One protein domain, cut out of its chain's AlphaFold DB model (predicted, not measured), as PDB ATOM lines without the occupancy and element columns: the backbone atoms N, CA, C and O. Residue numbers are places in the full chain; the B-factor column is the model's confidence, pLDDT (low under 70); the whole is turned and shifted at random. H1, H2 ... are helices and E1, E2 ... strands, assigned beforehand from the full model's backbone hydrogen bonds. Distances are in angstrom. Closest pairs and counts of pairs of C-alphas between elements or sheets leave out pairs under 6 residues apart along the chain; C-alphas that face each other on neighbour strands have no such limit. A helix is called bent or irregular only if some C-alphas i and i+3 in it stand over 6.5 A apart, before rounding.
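What this domain is: This is residues 43 to 151 of the 298 residues of an uncharacterized protein of Coregonus sp. 'balchen' (UniProt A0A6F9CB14). A small body is made by a two-stranded hairpin, E1 and E2, with helix H5 packed next to E2 and helix H9 packed on H5 at a steep angle, while the short helix H6 lies by the start of E2, the short helix H8 leads directly into E1, and the short helix H7 lies between H6 and H8 along the chain, away from both strands. From this body a chain of short helices, H3, H2 and H1, leads away as an arm that makes the length, and residues 45 to 50 stick out. The printed part has 109 residues, with nine named helices and two named strands in the order H1 to H8, E1, E2, H9; the sheet E1 - E2 is antiparallel and the class is mostly helix. The whole is compact by its radius of gyration of the C-alphas, 14.8 A, yet elongated, spanning 50 by 30 by 27 A.

Where its parts are: H1, residues 43 to 47, begins at C-alpha 43 at (11.779, 31.462, -3.949). H2 is residues 50 to 53, H3 residues 55 to 62, 9.8 A long, and H4 residues 65 to 68. H4 is neither bent nor irregular, but only just: C-alphas 65 and 68 are 6.4 A apart. H5, residues 71 to 81, is 16.3 A long and begins at (-0.282, 1.170, -5.042). H6 is residues 89 to 93, H7 residues 103 to 107 and H8 residues 110 to 113. E1, residues 114 to 118, is 13.6 A long and E2, residues 125 to 129, is 13.8 A long. H9, residues 132 to 144, is 18.6 A long and ends at (-8.728, 16.099, -7.934).

How they stand to each other: E1 and E2 form a hairpin, antiparallel at 154 degrees, with N 115 and O 128 at 2.7 A and N 126 and O 117 at 2.8 A, within hydrogen-bond range. The closest C-alphas of H5 and E2, Asn 79 and Met 129, are 6.4 A apart. H5 and H9 touch, closest at the C-alphas of Ser 76 and Ala 135, 4.4 A, at a steep tilt of 58 degrees, opposite ways. H6 and H7 only just touch, with 3 pairs of C-alphas within 8 A, the closest Val 93 and Phe 103 at 5.9 A. H8 is close but not clearly touching H3, the closest C-alphas being Ile 59 and Phe 110, 7.3 A. H4 is close but not clearly touching H9, with C-alphas Leu 67 and Leu 142 closest at 6.8 A. H1 and H2 are close but not clearly touching, at 6.3 A between C-alphas Arg 44 and His 51, and H1 and H9 are apart. Every O i to N i+4 pair is within hydrogen-bond range in H1, H3, H6, H7 and H9, and 6 of 7 are in H5; H2, H4 and H8 are too short for such a pair.

The domain as a whole: The C-alphas farthest apart, Lys 45 and Glu 121, are 50.0 A apart. The printed part has no cut and no long link. The mean pLDDT of the printed part is 72.2, with 46 residues under 70, among them residues 49 to 71 and 95 to 110.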
ATOM      1  N   ILE A  43      11.249  32.482  -3.033       59.69
ATOM      2  CA  ILE A  43      11.779  31.462  -3.949       59.69
ATOM      3  C   ILE A  43      11.198  31.652  -5.358       59.69
ATOM      4  O   ILE A  43      11.940  31.609  -6.337       59.69
ATOM      5  N   ARG A  44       9.894  31.931  -5.474       64.88
ATOM      6  CA  ARG A  44       9.242  32.222  -6.762       64.88
ATOM      7  C   ARG A  44       9.843  33.439  -7.458       64.88
ATOM      8  O   ARG A  44      10.113  33.383  -8.653       64.88
ATOM      9  N   LYS A  45      10.084  34.524  -6.714       75.94
ATOM     10  CA  LYS A  45      10.713  35.741  -7.254       75.94
ATOM     11  C   LYS A  45      12.157  35.499  -7.679       75.94
ATOM     12  O   LYS A  45      12.577  36.005  -8.712       75.94
ATOM     13  N   ARG A  46      12.912  34.732  -6.890       73.94
ATOM     14  CA  ARG A  46      14.351  34.530  -7.094       73.94
ATOM     15  C   ARG A  46      14.675  33.534  -8.205       73.94
ATOM     16  O   ARG A  46      15.694  33.690  -8.863       73.94
ATOM     17  N   TYR A  47      13.815  32.540  -8.418       64.00
ATOM     18  CA  TYR A  47      14.075  31.436  -9.346       64.00
ATOM     19  C   TYR A  47      13.022  31.309 -10.460       64.00
ATOM     20  O   TYR A  47      12.948  30.269 -11.106       64.00
ATOM     21  N   ALA A  48      12.204  32.341 -10.703       72.00
ATOM     22  CA  ALA A  48      11.225  32.423 -11.798       72.00
ATOM     23  C   ALA A  48      10.437  31.116 -12.016       72.00
ATOM     24  O   ALA A  48       9.696  30.723 -11.131       72.00
ATOM     25  N   HIS A  49      10.581  30.421 -13.150       59.03
ATOM     26  CA  HIS A  49       9.956  29.113 -13.420       59.03
ATOM     27  C   HIS A  49      10.861  27.922 -13.049       59.03
ATOM     28  O   HIS A  49      10.414  26.788 -13.067       59.03
ATOM     29  N   GLN A  50      12.117  28.134 -12.661       54.09
ATOM     30  CA  GLN A  50      13.032  27.060 -12.250       54.09
ATOM     31  C   GLN A  50      12.717  26.529 -10.845       54.09
ATOM     32  O   GLN A  50      13.080  25.403 -10.517       54.09
ATOM     33  N   HIS A  51      11.961  27.271 -10.023       51.75
ATOM     34  CA  HIS A  51      11.445  26.722  -8.764       51.75
ATOM     35  C   HIS A  51      10.512  25.512  -8.978       51.75
ATOM     36  O   HIS A  51      10.347  24.714  -8.058       51.75
ATOM     37  N   THR A  52       9.930  25.340 -10.177       48.25
ATOM     38  CA  THR A  52       9.150  24.140 -10.516       48.25
ATOM     39  C   THR A  52      10.021  22.932 -10.862       48.25
ATOM     40  O   THR A  52       9.513  21.819 -10.873       48.25
ATOM     41  N   GLN A  53      11.326  23.124 -11.093       49.12
ATOM     42  CA  GLN A  53      12.303  22.039 -11.255       49.12
ATOM     43  C   GLN A  53      12.804  21.494  -9.909       49.12
ATOM     44  O   GLN A  53      13.443  20.442  -9.874       49.12
ATOM     45  N   PHE A  54      12.511  22.171  -8.788       47.75
ATOM     46  CA  PHE A  54      12.770  21.599  -7.469       47.75
ATOM     47  C   PHE A  54      11.979  20.300  -7.331       47.75
ATOM     48  O   PHE A  54      10.785  20.257  -7.631       47.75
ATOM     49  N   HIS A  55      12.630  19.258  -6.813       47.81
ATOM     50  CA  HIS A  55      12.029  17.940  -6.594       47.81
ATOM     51  C   HIS A  55      10.658  18.014  -5.900       47.81
ATOM     52  O   HIS A  55       9.756  17.278  -6.269       47.81
ATOM     53  N   GLY A  56      10.434  18.979  -4.996       46.03
ATOM     54  CA  GLY A  56       9.129  19.217  -4.358       46.03
ATOM     55  C   GLY A  56       7.988  19.635  -5.303       46.03
ATOM     56  O   GLY A  56       6.835  19.289  -5.059       46.03
ATOM     57  N   PHE A  57       8.279  20.346  -6.395       42.19
ATOM     58  CA  PHE A  57       7.296  20.686  -7.432       42.19
ATOM     59  C   PHE A  57       7.124  19.562  -8.454       42.19
ATOM     60  O   PHE A  57       5.995  19.290  -8.862       42.19
ATOM     61  N   ASN A  58       8.204  18.850  -8.791       41.72
ATOM     62  CA  ASN A  58       8.114  17.622  -9.580       41.72
ATOM     63  C   ASN A  58       7.340  16.528  -8.840       41.72
ATOM     64  O   ASN A  58       6.600  15.806  -9.485       41.72
ATOM     65  N   ILE A  59       7.397  16.469  -7.506       51.28
ATOM     66  CA  ILE A  59       6.513  15.639  -6.681       51.28
ATOM     67  C   ILE A  59       5.049  16.017  -6.938       51.28
ATOM     68  O   ILE A  59       4.247  15.141  -7.213       51.28
ATOM     69  N   MET A  60       4.677  17.303  -6.954       44.78
ATOM     70  CA  MET A  60       3.288  17.710  -7.230       44.78
ATOM     71  C   MET A  60       2.828  17.444  -8.673       44.78
ATOM     72  O   MET A  60       1.660  17.126  -8.888       44.78
ATOM     73  N   ILE A  61       3.722  17.548  -9.662       42.62
ATOM     74  CA  ILE A  61       3.415  17.258 -11.074       42.62
ATOM     75  C   ILE A  61       3.396  15.744 -11.336       42.62
ATOM     76  O   ILE A  61       2.494  15.250 -12.008       42.62
ATOM     77  N   ALA A  62       4.321  14.989 -10.744       47.75
ATOM     78  CA  ALA A  62       4.306  13.532 -10.736       47.75
ATOM     79  C   ALA A  62       3.074  13.005  -9.999       47.75
ATOM     80  O   ALA A  62       2.487  12.030 -10.443       47.75
ATOM     81  N   LEU A  63       2.585  13.692  -8.959       47.75
ATOM     82  CA  LEU A  63       1.334  13.326  -8.291       47.75
ATOM     83  C   LEU A  63       0.114  13.361  -9.238       47.75
ATOM     84  O   LEU A  63      -0.887  12.707  -8.971       47.75
ATOM     85  N   ARG A  64       0.210  14.033 -10.394       42.31
ATOM     86  CA  ARG A  64      -0.780  13.957 -11.482       42.31
ATOM     87  C   ARG A  64      -0.694  12.645 -12.286       42.31
ATOM     88  O   ARG A  64      -1.703  12.207 -12.825       42.31
ATOM     89  N   LEU A  65       0.476  11.998 -12.332       45.97
ATOM     90  CA  LEU A  65       0.703  10.657 -12.900       45.97
ATOM     91  C   LEU A  65       0.299   9.515 -11.945       45.97
ATOM     92  O   LEU A  65       0.203   8.370 -12.383       45.97
ATOM     93  N   VAL A  66       0.025   9.809 -10.665       49.72
ATOM     94  CA  VAL A  66      -0.425   8.829  -9.643       49.72
ATOM     95  C   VAL A  66      -1.705   8.104 -10.046       49.72
ATOM     96  O   VAL A  66      -1.941   6.984  -9.603       49.72
ATOM     97  N   LEU A  67      -2.500   8.709 -10.928       47.25
ATOM     98  CA  LEU A  67      -3.795   8.201 -11.382       47.25
ATOM     99  C   LEU A  67      -3.739   6.838 -12.087       47.25
ATOM    100  O   LEU A  67      -4.789   6.315 -12.444       47.25
ATOM    101  N   ILE A  68      -2.551   6.262 -12.295       47.19
ATOM    102  CA  ILE A  68      -2.377   5.046 -13.091       47.19
ATOM    103  C   ILE A  68      -1.923   3.832 -12.256       47.19
ATOM    104  O   ILE A  68      -1.968   2.722 -12.767       47.19
ATOM    105  N   ASN A  69      -1.549   3.987 -10.975       54.50
ATOM    106  CA  ASN A  69      -1.082   2.866 -10.137       54.50
ATOM    107  C   ASN A  69      -1.831   2.797  -8.788       54.50
ATOM    108  O   ASN A  69      -1.597   3.634  -7.912       54.50
ATOM    109  N   GLN A  70      -2.637   1.747  -8.565       56.38
ATOM    110  CA  GLN A  70      -3.429   1.506  -7.332       56.38
ATOM    111  C   GLN A  70      -2.592   1.384  -6.034       56.38
ATOM    112  O   GLN A  70      -3.124   1.541  -4.937       56.38
ATOM    113  N   ARG A  71      -1.267   1.188  -6.149       67.81
ATOM    114  CA  ARG A  71      -0.282   1.170  -5.042       67.81
ATOM    115  C   ARG A  71      -0.321   2.434  -4.173       67.81
ATOM    116  O   ARG A  71      -0.293   2.382  -2.946       67.81
ATOM    117  N   HIS A  72      -0.385   3.592  -4.823       70.50
ATOM    118  CA  HIS A  72      -0.222   4.893  -4.177       70.50
ATOM    119  C   HIS A  72      -1.483   5.375  -3.440       70.50
ATOM    120  O   HIS A  72      -1.339   5.926  -2.342       70.50
ATOM    121  N   PRO A  73      -2.708   5.166  -3.970       82.31
ATOM    122  CA  PRO A  73      -3.943   5.438  -3.245       82.31
ATOM    123  C   PRO A  73      -4.035   4.759  -1.881       82.31
ATOM    124  O   PRO A  73      -4.329   5.445  -0.905       82.31
ATOM    125  N   PHE A  74      -3.738   3.458  -1.776       87.69
ATOM    126  CA  PHE A  74      -3.860   2.738  -0.503       87.69
ATOM    127  C   PHE A  74      -2.871   3.239   0.542       87.69
ATOM    128  O   PHE A  74      -3.278   3.586   1.649       87.69
ATOM    129  N   LEU A  75      -1.593   3.376   0.181       88.38
ATOM    130  CA  LEU A  75      -0.578   3.859   1.115       88.38
ATOM    131  C   LEU A  75      -0.875   5.292   1.591       88.38
ATOM    132  O   LEU A  75      -0.759   5.606   2.777       88.38
ATOM    133  N   SER A  76      -1.337   6.152   0.676       89.88
ATOM    134  CA  SER A  76      -1.763   7.520   1.002       89.88
ATOM    135  C   SER A  76      -2.976   7.530   1.931       89.88
ATOM    136  O   SER A  76      -3.000   8.284   2.901       89.88
ATOM    137  N   LEU A  77      -3.974   6.686   1.655       92.56
ATOM    138  CA  LEU A  77      -5.185   6.560   2.460       92.56
ATOM    139  C   LEU A  77      -4.836   6.127   3.891       92.56
ATOM    140  O   LEU A  77      -5.170   6.827   4.849       92.56
ATOM    141  N   LEU A  78      -4.107   5.016   4.030       92.62
ATOM    142  CA  LEU A  78      -3.747   4.442   5.323       92.62
ATOM    143  C   LEU A  78      -2.914   5.410   6.155       92.62
ATOM    144  O   LEU A  78      -3.238   5.666   7.310       92.62
ATOM    145  N   ASN A  79      -1.870   6.007   5.580       92.25
ATOM    146  CA  ASN A  79      -0.978   6.878   6.342       92.25
ATOM    147  C   ASN A  79      -1.573   8.249   6.663       92.25
ATOM    148  O   ASN A  79      -1.099   8.914   7.590       92.25
ATOM    149  N   PHE A  80      -2.606   8.671   5.932       93.19
ATOM    150  CA  PHE A  80      -3.356   9.872   6.270       93.19
ATOM    151  C   PHE A  80      -4.336   9.626   7.423       93.19
ATOM    152  O   PHE A  80      -4.325  10.382   8.399       93.19
ATOM    153  N   TYR A  81      -5.159   8.576   7.332       93.44
ATOM    154  CA  TYR A  81      -6.204   8.296   8.323       93.44
ATOM    155  C   TYR A  81      -5.682   7.564   9.566       93.44
ATOM    156  O   TYR A  81      -6.186   7.782  10.666       93.44
ATOM    157  N   VAL A  82      -4.627   6.762   9.423       92.81
ATOM    158  CA  VAL A  82      -3.966   6.026  10.507       92.81
ATOM    159  C   VAL A  82      -2.445   6.233  10.413       92.81
ATOM    160  O   VAL A  82      -1.724   5.387   9.883       92.81
ATOM    161  N   PRO A  83      -1.910   7.367  10.907       90.50
ATOM    162  CA  PRO A  83      -0.475   7.646  10.864       90.50
ATOM    163  C   PRO A  83       0.374   6.542  11.509       90.50
ATOM    164  O   PRO A  83       0.126   6.169  12.654       90.50
ATOM    165  N   GLY A  84       1.410   6.081  10.801       86.00
ATOM    166  CA  GLY A  84       2.303   5.000  11.244       86.00
ATOM    167  C   GLY A  84       1.863   3.592  10.830       86.00
ATOM    168  O   GLY A  84       2.552   2.630  11.156       86.00
ATOM    169  N   SER A  85       0.739   3.466  10.119       91.88
ATOM    170  CA  SER A  85       0.388   2.243   9.390       91.88
ATOM    171  C   SER A  85       1.406   1.939   8.283       91.88
ATOM    172  O   SER A  85       2.152   2.814   7.839       91.88
ATOM    173  N   TYR A  86       1.435   0.697   7.822       91.44
ATOM    174  CA  TYR A  86       2.310   0.257   6.742       91.44
ATOM    175  C   TYR A  86       1.621  -0.841   5.930       91.44
ATOM    176  O   TYR A  86       0.652  -1.441   6.392       91.44
ATOM    177  N   LEU A  87       2.142  -1.080   4.732       89.44
ATOM    178  CA  LEU A  87       1.875  -2.275   3.935       89.44
ATOM    179  C   LEU A  87       3.157  -3.094   3.839       89.44
ATOM    180  O   LEU A  87       4.250  -2.532   3.948       89.44
ATOM    181  N   LEU A  88       3.040  -4.399   3.628       88.31
ATOM    182  CA  LEU A  88       4.191  -5.217   3.270       88.31
ATOM    183  C   LEU A  88       4.601  -4.928   1.824       88.31
ATOM    184  O   LEU A  88       3.785  -4.579   0.969       88.31
ATOM    185  N   GLU A  89       5.889  -5.061   1.531       85.19
ATOM    186  CA  GLU A  89       6.389  -4.906   0.168       85.19
ATOM    187  C   GLU A  89       5.786  -5.975  -0.756       85.19
ATOM    188  O   GLU A  89       5.362  -5.653  -1.864       85.19
ATOM    189  N   SER A  90       5.632  -7.210  -0.265       83.94
ATOM    190  CA  SER A  90       4.957  -8.311  -0.969       83.94
ATOM    191  C   SER A  90       3.517  -7.957  -1.362       83.94
ATOM    192  O   SER A  90       3.136  -8.105  -2.522       83.94
ATOM    193  N   GLU A  91       2.750  -7.372  -0.440       81.81
ATOM    194  CA  GLU A  91       1.391  -6.870  -0.694       81.81
ATOM    195  C   GLU A  91       1.363  -5.796  -1.775       81.81
ATOM    196  O   GLU A  91       0.421  -5.712  -2.564       81.81
ATOM    197  N   CYS A  92       2.406  -4.965  -1.811       78.88
ATOM    198  CA  CYS A  92       2.536  -3.928  -2.815       78.88
ATOM    199  C   CYS A  92       2.897  -4.492  -4.191       78.88
ATOM    200  O   CYS A  92       2.477  -3.936  -5.211       78.88
ATOM    201  N   VAL A  93       3.664  -5.578  -4.251       71.69
ATOM    202  CA  VAL A  93       4.042  -6.221  -5.513       71.69
ATOM    203  C   VAL A  93       2.832  -6.876  -6.179       71.69
ATOM    204  O   VAL A  93       2.647  -6.681  -7.379       71.69
ATOM    205  N   GLU A  94       1.967  -7.537  -5.407       70.88
ATOM    206  CA  GLU A  94       0.826  -8.330  -5.896       70.88
ATOM    207  C   GLU A  94      -0.330  -7.532  -6.533       70.88
ATOM    208  O   GLU A  94      -1.277  -8.125  -7.056       70.88
ATOM    209  N   PHE A  95      -0.293  -6.196  -6.525       69.62
ATOM    210  CA  PHE A  95      -1.405  -5.416  -7.069       69.62
ATOM    211  C   PHE A  95      -1.604  -5.632  -8.584       69.62
ATOM    212  O   PHE A  95      -0.652  -5.518  -9.355       69.62
ATOM    213  N   PRO A  96      -2.857  -5.830  -9.041       53.81
ATOM    214  CA  PRO A  96      -3.166  -6.207 -10.423       53.81
ATOM    215  C   PRO A  96      -2.769  -5.164 -11.484       53.81
ATOM    216  O   PRO A  96      -2.539  -5.534 -12.629       53.81
ATOM    217  N   ASP A  97      -2.623  -3.889 -11.106       55.66
ATOM    218  CA  ASP A  97      -2.235  -2.787 -12.008       55.66
ATOM    219  C   ASP A  97      -0.748  -2.399 -11.875       55.66
ATOM    220  O   ASP A  97      -0.333  -1.275 -12.172       55.66
ATOM    221  N   ALA A  98       0.082  -3.305 -11.365       55.41
ATOM    222  CA  ALA A  98       1.513  -3.097 -11.247       55.41
ATOM    223  C   ALA A  98       2.181  -2.938 -12.625       55.41
ATOM    224  O   ALA A  98       2.433  -3.917 -13.320       55.41
ATOM    225  N   ARG A  99       2.568  -1.708 -12.999       52.97
ATOM    226  CA  ARG A  99       3.411  -1.451 -14.191       52.97
ATOM    227  C   ARG A  99       4.754  -2.194 -14.177       52.97
ATOM    228  O   ARG A  99       5.380  -2.328 -15.223       52.97
ATOM    229  N   SER A 100       5.204  -2.618 -12.998       56.81
ATOM    230  CA  SER A 100       6.446  -3.352 -12.785       56.81
ATOM    231  C   SER A 100       6.257  -4.379 -11.670       56.81
ATOM    232  O   SER A 100       5.711  -4.047 -10.609       56.81
ATOM    233  N   GLN A 101       6.742  -5.600 -11.914       60.38
ATOM    234  CA  GLN A 101       6.898  -6.638 -10.888       60.38
ATOM    235  C   GLN A 101       7.938  -6.228  -9.838       60.38
ATOM    236  O   GLN A 101       7.788  -6.562  -8.672       60.38
ATOM    237  N   ASP A 102       8.939  -5.438 -10.236       67.62
ATOM    238  CA  ASP A 102       9.880  -4.820  -9.308       67.62
ATOM    239  C   ASP A 102       9.224  -3.639  -8.573       67.62
ATOM    240  O   ASP A 102       8.681  -2.720  -9.208       67.62
ATOM    241  N   PHE A 103       9.262  -3.683  -7.238       68.12
ATOM    242  CA  PHE A 103       8.651  -2.693  -6.354       68.12
ATOM    243  C   PHE A 103       9.319  -1.320  -6.501       68.12
ATOM    244  O   PHE A 103       8.615  -0.327  -6.709       68.12
ATOM    245  N   GLU A 104      10.655  -1.257  -6.477       66.12
ATOM    246  CA  GLU A 104      11.400   0.008  -6.547       66.12
ATOM    247  C   GLU A 104      11.164   0.743  -7.869       66.12
ATOM    248  O   GLU A 104      10.884   1.947  -7.876       66.12
ATOM    249  N   SER A 105      11.202   0.020  -8.991       65.19
ATOM    250  CA  SER A 105      10.899   0.582 -10.311       65.19
ATOM    251  C   SER A 105       9.424   0.970 -10.447       65.19
ATOM    252  O   SER A 105       9.093   1.965 -11.092       65.19
ATOM    253  N   GLY A 106       8.517   0.213  -9.821       61.56
ATOM    254  CA  GLY A 106       7.079   0.478  -9.852       61.56
ATOM    255  C   GLY A 106       6.634   1.684  -9.016       61.56
ATOM    256  O   GLY A 106       5.560   2.237  -9.274       61.56
ATOM    257  N   MET A 107       7.442   2.086  -8.035       63.41
ATOM    258  CA  MET A 107       7.191   3.233  -7.161       63.41
ATOM    259  C   MET A 107       7.870   4.520  -7.656       63.41
ATOM    260  O   MET A 107       7.535   5.599  -7.174       63.41
ATOM    261  N   HIS A 108       8.743   4.467  -8.671       59.34
ATOM    262  CA  HIS A 108       9.326   5.662  -9.288       59.34
ATOM    263  C   HIS A 108       8.244   6.536  -9.971       59.34
ATOM    264  O   HIS A 108       7.382   6.007 -10.681       59.34
ATOM    265  N   PRO A 109       8.267   7.880  -9.826       58.56
ATOM    266  CA  PRO A 109       9.274   8.719  -9.152       58.56
ATOM    267  C   PRO A 109       9.006   8.993  -7.655       58.56
ATOM    268  O   PRO A 109       9.571   9.918  -7.082       58.56
ATOM    269  N   PHE A 110       8.121   8.245  -7.002       67.94
ATOM    270  CA  PHE A 110       7.655   8.505  -5.633       67.94
ATOM    271  C   PHE A 110       8.470   7.810  -4.539       67.94
ATOM    272  O   PHE A 110       8.114   7.931  -3.367       67.94
ATOM    273  N   ASN A 111       9.574   7.142  -4.881       70.00
ATOM    274  CA  ASN A 111      10.482   6.507  -3.913       70.00
ATOM    275  C   ASN A 111      10.931   7.500  -2.828       70.00
ATOM    276  O   ASN A 111      11.008   7.172  -1.646       70.00
ATOM    277  N   ASP A 112      11.104   8.769  -3.199       74.94
ATOM    278  CA  ASP A 112      11.463   9.833  -2.266       74.94
ATOM    279  C   ASP A 112      10.361  10.219  -1.278       74.94
ATOM    280  O   ASP A 112      10.638  10.955  -0.328       74.94
ATOM    281  N   LEU A 113       9.133   9.740  -1.458       76.31
ATOM    282  CA  LEU A 113       7.992  10.003  -0.580       76.31
ATOM    283  C   LEU A 113       7.704   8.855   0.381       76.31
ATOM    284  O   LEU A 113       6.935   9.048   1.324       76.31
ATOM    285  N   ILE A 114       8.325   7.695   0.173       80.81
ATOM    286  CA  ILE A 114       8.105   6.482   0.959       80.81
ATOM    287  C   ILE A 114       9.350   6.106   1.768       80.81
ATOM    288  O   ILE A 114      10.464   6.555   1.501       80.81
ATOM    289  N   VAL A 115       9.145   5.314   2.809       85.56
ATOM    290  CA  VAL A 115      10.178   4.681   3.623       85.56
ATOM    291  C   VAL A 115       9.922   3.192   3.578       85.56
ATOM    292  O   VAL A 115       8.817   2.758   3.912       85.56
ATOM    293  N   THR A 116      10.962   2.443   3.229       86.69
ATOM    294  CA  THR A 116      11.008   0.994   3.394       86.69
ATOM    295  C   THR A 116      11.877   0.665   4.602       86.69
ATOM    296  O   THR A 116      12.941   1.262   4.784       86.69
ATOM    297  N   PHE A 117      11.416  -0.236   5.463       86.44
ATOM    298  CA  PHE A 117      12.142  -0.673   6.653       86.44
ATOM    299  C   PHE A 117      11.848  -2.145   6.950       86.44
ATOM    300  O   PHE A 117      10.754  -2.626   6.663       86.44
ATOM    301  N   SER A 118      12.821  -2.853   7.519       86.56
ATOM    302  CA  SER A 118      12.674  -4.264   7.882       86.56
ATOM    303  C   SER A 118      11.879  -4.432   9.178       86.56
ATOM    304  O   SER A 118      12.006  -3.629  10.110       86.56
ATOM    305  N   GLY A 119      11.050  -5.470   9.218       75.44
ATOM    306  CA  GLY A 119      10.335  -5.947  10.391       75.44
ATOM    307  C   GLY A 119      11.210  -6.794  11.315       75.44
ATOM    308  O   GLY A 119      12.428  -6.633  11.366       75.44
ATOM    309  N   GLN A 120      10.571  -7.670  12.097       67.94
ATOM    310  CA  GLN A 120      11.289  -8.596  12.983       67.94
ATOM    311  C   GLN A 120      11.940  -9.753  12.214       67.94
ATOM    312  O   GLN A 120      12.959 -10.272  12.662       67.94
ATOM    313  N   GLU A 121      11.375 -10.117  11.064       69.19
ATOM    314  CA  GLU A 121      11.901 -11.134  10.154       69.19
ATOM    315  C   GLU A 121      12.556 -10.473   8.933       69.19
ATOM    316  O   GLU A 121      12.167  -9.378   8.518       69.19
ATOM    317  N   GLU A 122      13.571 -11.125   8.364       57.81
ATOM    318  CA  GLU A 122      14.422 -10.566   7.299       57.81
ATOM    319  C   GLU A 122      13.643 -10.291   5.994       57.81
ATOM    320  O   GLU A 122      13.937  -9.318   5.294       57.81
ATOM    321  N   ASP A 123      12.579 -11.062   5.742       65.06
ATOM    322  CA  ASP A 123      11.685 -10.923   4.582       65.06
ATOM    323  C   ASP A 123      10.455 -10.021   4.838       65.06
ATOM    324  O   ASP A 123       9.680  -9.733   3.924       65.06
ATOM    325  N   ASP A 124      10.278  -9.504   6.059       78.69
ATOM    326  CA  ASP A 124       9.164  -8.623   6.441       78.69
ATOM    327  C   ASP A 124       9.493  -7.157   6.109       78.69
ATOM    328  O   ASP A 124       9.664  -6.303   6.985       78.69
ATOM    329  N   LYS A 125       9.660  -6.847   4.820       87.94
ATOM    330  CA  LYS A 125       9.875  -5.463   4.375       87.94
ATOM    331  C   LYS A 125       8.565  -4.689   4.397       87.94
ATOM    332  O   LYS A 125       7.576  -5.076   3.778       87.94
ATOM    333  N   ARG A 126       8.577  -3.549   5.083       89.62
ATOM    334  CA  ARG A 126       7.407  -2.704   5.331       89.62
ATOM    335  C   ARG A 126       7.569  -1.360   4.657       89.62
ATOM    336  O   ARG A 126       8.628  -0.742   4.735       89.62
ATOM    337  N   VAL A 127       6.490  -0.881   4.059       88.31
ATOM    338  CA  VAL A 127       6.434   0.350   3.277       88.31
ATOM    339  C   VAL A 127       5.436   1.311   3.915       88.31
ATOM    340  O   VAL A 127       4.306   0.939   4.229       88.31
ATOM    341  N   GLN A 128       5.835   2.573   4.082       89.38
ATOM    342  CA  GLN A 128       4.946   3.670   4.483       89.38
ATOM    343  C   GLN A 128       5.359   4.996   3.837       89.38
ATOM    344  O   GLN A 128       6.505   5.184   3.448       89.38
ATOM    345  N   MET A 129       4.452   5.961   3.765       84.31
ATOM    346  CA  MET A 129       4.748   7.352   3.435       84.31
ATOM    347  C   MET A 129       5.650   7.968   4.511       84.31
ATOM    348  O   MET A 129       5.390   7.839   5.708       84.31
ATOM    349  N   LYS A 130       6.663   8.735   4.092       82.50
ATOM    350  CA  LYS A 130       7.617   9.430   4.977       82.50
ATOM    351  C   LYS A 130       6.947  10.305   6.026       82.50
ATOM    352  O   LYS A 130       7.492  10.492   7.112       82.50
ATOM    353  N   HIS A 131       5.801  10.898   5.695       81.75
ATOM    354  CA  HIS A 131       5.116  11.799   6.609       81.75
ATOM    355  C   HIS A 131       3.602  11.870   6.350       81.75
ATOM    356  O   HIS A 131       3.194  11.980   5.192       81.75
ATOM    357  N   PRO A 132       2.753  11.944   7.397       83.19
ATOM    358  CA  PRO A 132       1.299  12.064   7.237       83.19
ATOM    359  C   PRO A 132       0.841  13.283   6.422       83.19
ATOM    360  O   PRO A 132      -0.189  13.228   5.763       83.19
ATOM    361  N   MET A 133       1.602  14.386   6.424       80.69
ATOM    362  CA  MET A 133       1.288  15.552   5.572       80.69
ATOM    363  C   MET A 133       1.476  15.268   4.077       80.69
ATOM    364  O   MET A 133       0.790  15.870   3.257       80.69
ATOM    365  N   ILE A 134       2.406  14.377   3.720       81.88
ATOM    366  CA  ILE A 134       2.576  13.936   2.332       81.88
ATOM    367  C   ILE A 134       1.357  13.098   1.952       81.88
ATOM    368  O   ILE A 134       0.724  13.381   0.943       81.88
ATOM    369  N   ALA A 135       0.968  12.156   2.817       87.12
ATOM    370  CA  ALA A 135      -0.223  11.332   2.631       87.12
ATOM    371  C   ALA A 135      -1.505  12.178   2.461       87.12
ATOM    372  O   ALA A 135      -2.249  11.963   1.507       87.12
ATOM    373  N   ASP A 136      -1.718  13.200   3.302       85.50
ATOM    374  CA  ASP A 136      -2.820  14.173   3.170       85.50
ATOM    375  C   ASP A 136      -2.843  14.832   1.782       85.50
ATOM    376  O   ASP A 136      -3.875  14.892   1.106       85.50
ATOM    377  N   GLN A 137      -1.682  15.305   1.327       82.50
ATOM    378  CA  GLN A 137      -1.572  15.961   0.032       82.50
ATOM    379  C   GLN A 137      -1.814  14.989  -1.129       82.50
ATOM    380  O   GLN A 137      -2.497  15.353  -2.088       82.50
ATOM    381  N   CYS A 138      -1.327  13.750  -1.026       82.75
ATOM    382  CA  CYS A 138      -1.594  12.696  -1.999       82.75
ATOM    383  C   CYS A 138      -3.096  12.403  -2.103       82.75
ATOM    384  O   CYS A 138      -3.633  12.413  -3.206       82.75
ATOM    385  N   VAL A 139      -3.798  12.230  -0.977       86.94
ATOM    386  CA  VAL A 139      -5.253  11.977  -0.964       86.94
ATOM    387  C   VAL A 139      -6.031  13.130  -1.616       86.94
ATOM    388  O   VAL A 139      -6.987  12.898  -2.358       86.94
ATOM    389  N   LYS A 140      -5.623  14.386  -1.396       84.62
ATOM    390  CA  LYS A 140      -6.252  15.549  -2.053       84.62
ATOM    391  C   LYS A 140      -6.030  15.566  -3.563       84.62
ATOM    392  O   LYS A 140      -6.966  15.857  -4.301       84.62
ATOM    393  N   LEU A 141      -4.814  15.274  -4.015       79.56
ATOM    394  CA  LEU A 141      -4.475  15.269  -5.441       79.56
ATOM    395  C   LEU A 141      -5.136  14.101  -6.179       79.56
ATOM    396  O   LEU A 141      -5.659  14.295  -7.273       79.56
ATOM    397  N   LEU A 142      -5.204  12.929  -5.546       81.75
ATOM    398  CA  LEU A 142      -5.974  11.779  -6.020       81.75
ATOM    399  C   LEU A 142      -7.439  12.148  -6.261       81.75
ATOM    400  O   LEU A 142      -7.956  11.925  -7.355       81.75
ATOM    401  N   ALA A 143      -8.070  12.807  -5.285       85.44
ATOM    402  CA  ALA A 143      -9.453  13.255  -5.413       85.44
ATOM    403  C   ALA A 143      -9.643  14.253  -6.572       85.44
ATOM    404  O   ALA A 143     -10.627  14.159  -7.300       85.44
ATOM    405  N   GLN A 144      -8.694  15.170  -6.792       81.75
ATOM    406  CA  GLN A 144      -8.728  16.099  -7.934       81.75
ATOM    407  C   GLN A 144      -8.616  15.389  -9.288       81.75
ATOM    408  O   GLN A 144      -9.130  15.893 -10.283       81.75
ATOM    409  N   GLY A 145      -7.951  14.236  -9.333       73.81
ATOM    410  CA  GLY A 145      -7.877  13.392 -10.523       73.81
ATOM    411  C   GLY A 145      -8.971  12.325 -10.617       73.81
ATOM    412  O   GLY A 145      -8.864  11.441 -11.460       73.81
ATOM    413  N   GLY A 146     -10.011  12.388  -9.777       81.56
ATOM    414  CA  GLY A 146     -11.164  11.482  -9.827       81.56
ATOM    415  C   GLY A 146     -11.020  10.191  -9.015       81.56
ATOM    416  O   GLY A 146     -11.960   9.402  -8.958       81.56
ATOM    417  N   VAL A 147      -9.889   9.975  -8.340       85.25
ATOM    418  CA  VAL A 147      -9.710   8.846  -7.416       85.25
ATOM    419  C   VAL A 147     -10.261   9.247  -6.049       85.25
ATOM    420  O   VAL A 147      -9.597   9.932  -5.268       85.25
ATOM    421  N   THR A 148     -11.510   8.868  -5.770       90.62
ATOM    422  CA  THR A 148     -12.191   9.267  -4.529       90.62
ATOM    423  C   THR A 148     -11.686   8.488  -3.316       90.62
ATOM    424  O   THR A 148     -11.121   7.394  -3.435       90.62
ATOM    425  N   ARG A 149     -11.890   9.057  -2.120       93.25
ATOM    426  CA  ARG A 149     -11.527   8.394  -0.859       93.25
ATOM    427  C   ARG A 149     -12.368   7.146  -0.696       93.25
ATOM    428  O   ARG A 149     -11.811   6.086  -0.453       93.25
ATOM    429  N   GLY A 150     -13.673   7.259  -0.919       93.56
ATOM    430  CA  GLY A 150     -14.589   6.144  -0.785       93.56
ATOM    431  C   GLY A 150     -14.273   5.021  -1.762       93.56
ATOM    432  O   GLY A 150     -14.209   3.862  -1.360       93.56
ATOM    433  N   GLY A 151     -14.019   5.347  -3.034       90.81
ATOM    434  CA  GLY A 151     -13.639   4.358  -4.043       90.81
ATOM    435  C   GLY A 151     -12.349   3.630  -3.666       90.81
ATOM    436  O   GLY A 151     -12.264   2.407  -3.771       90.81
TER     437      GLY A 151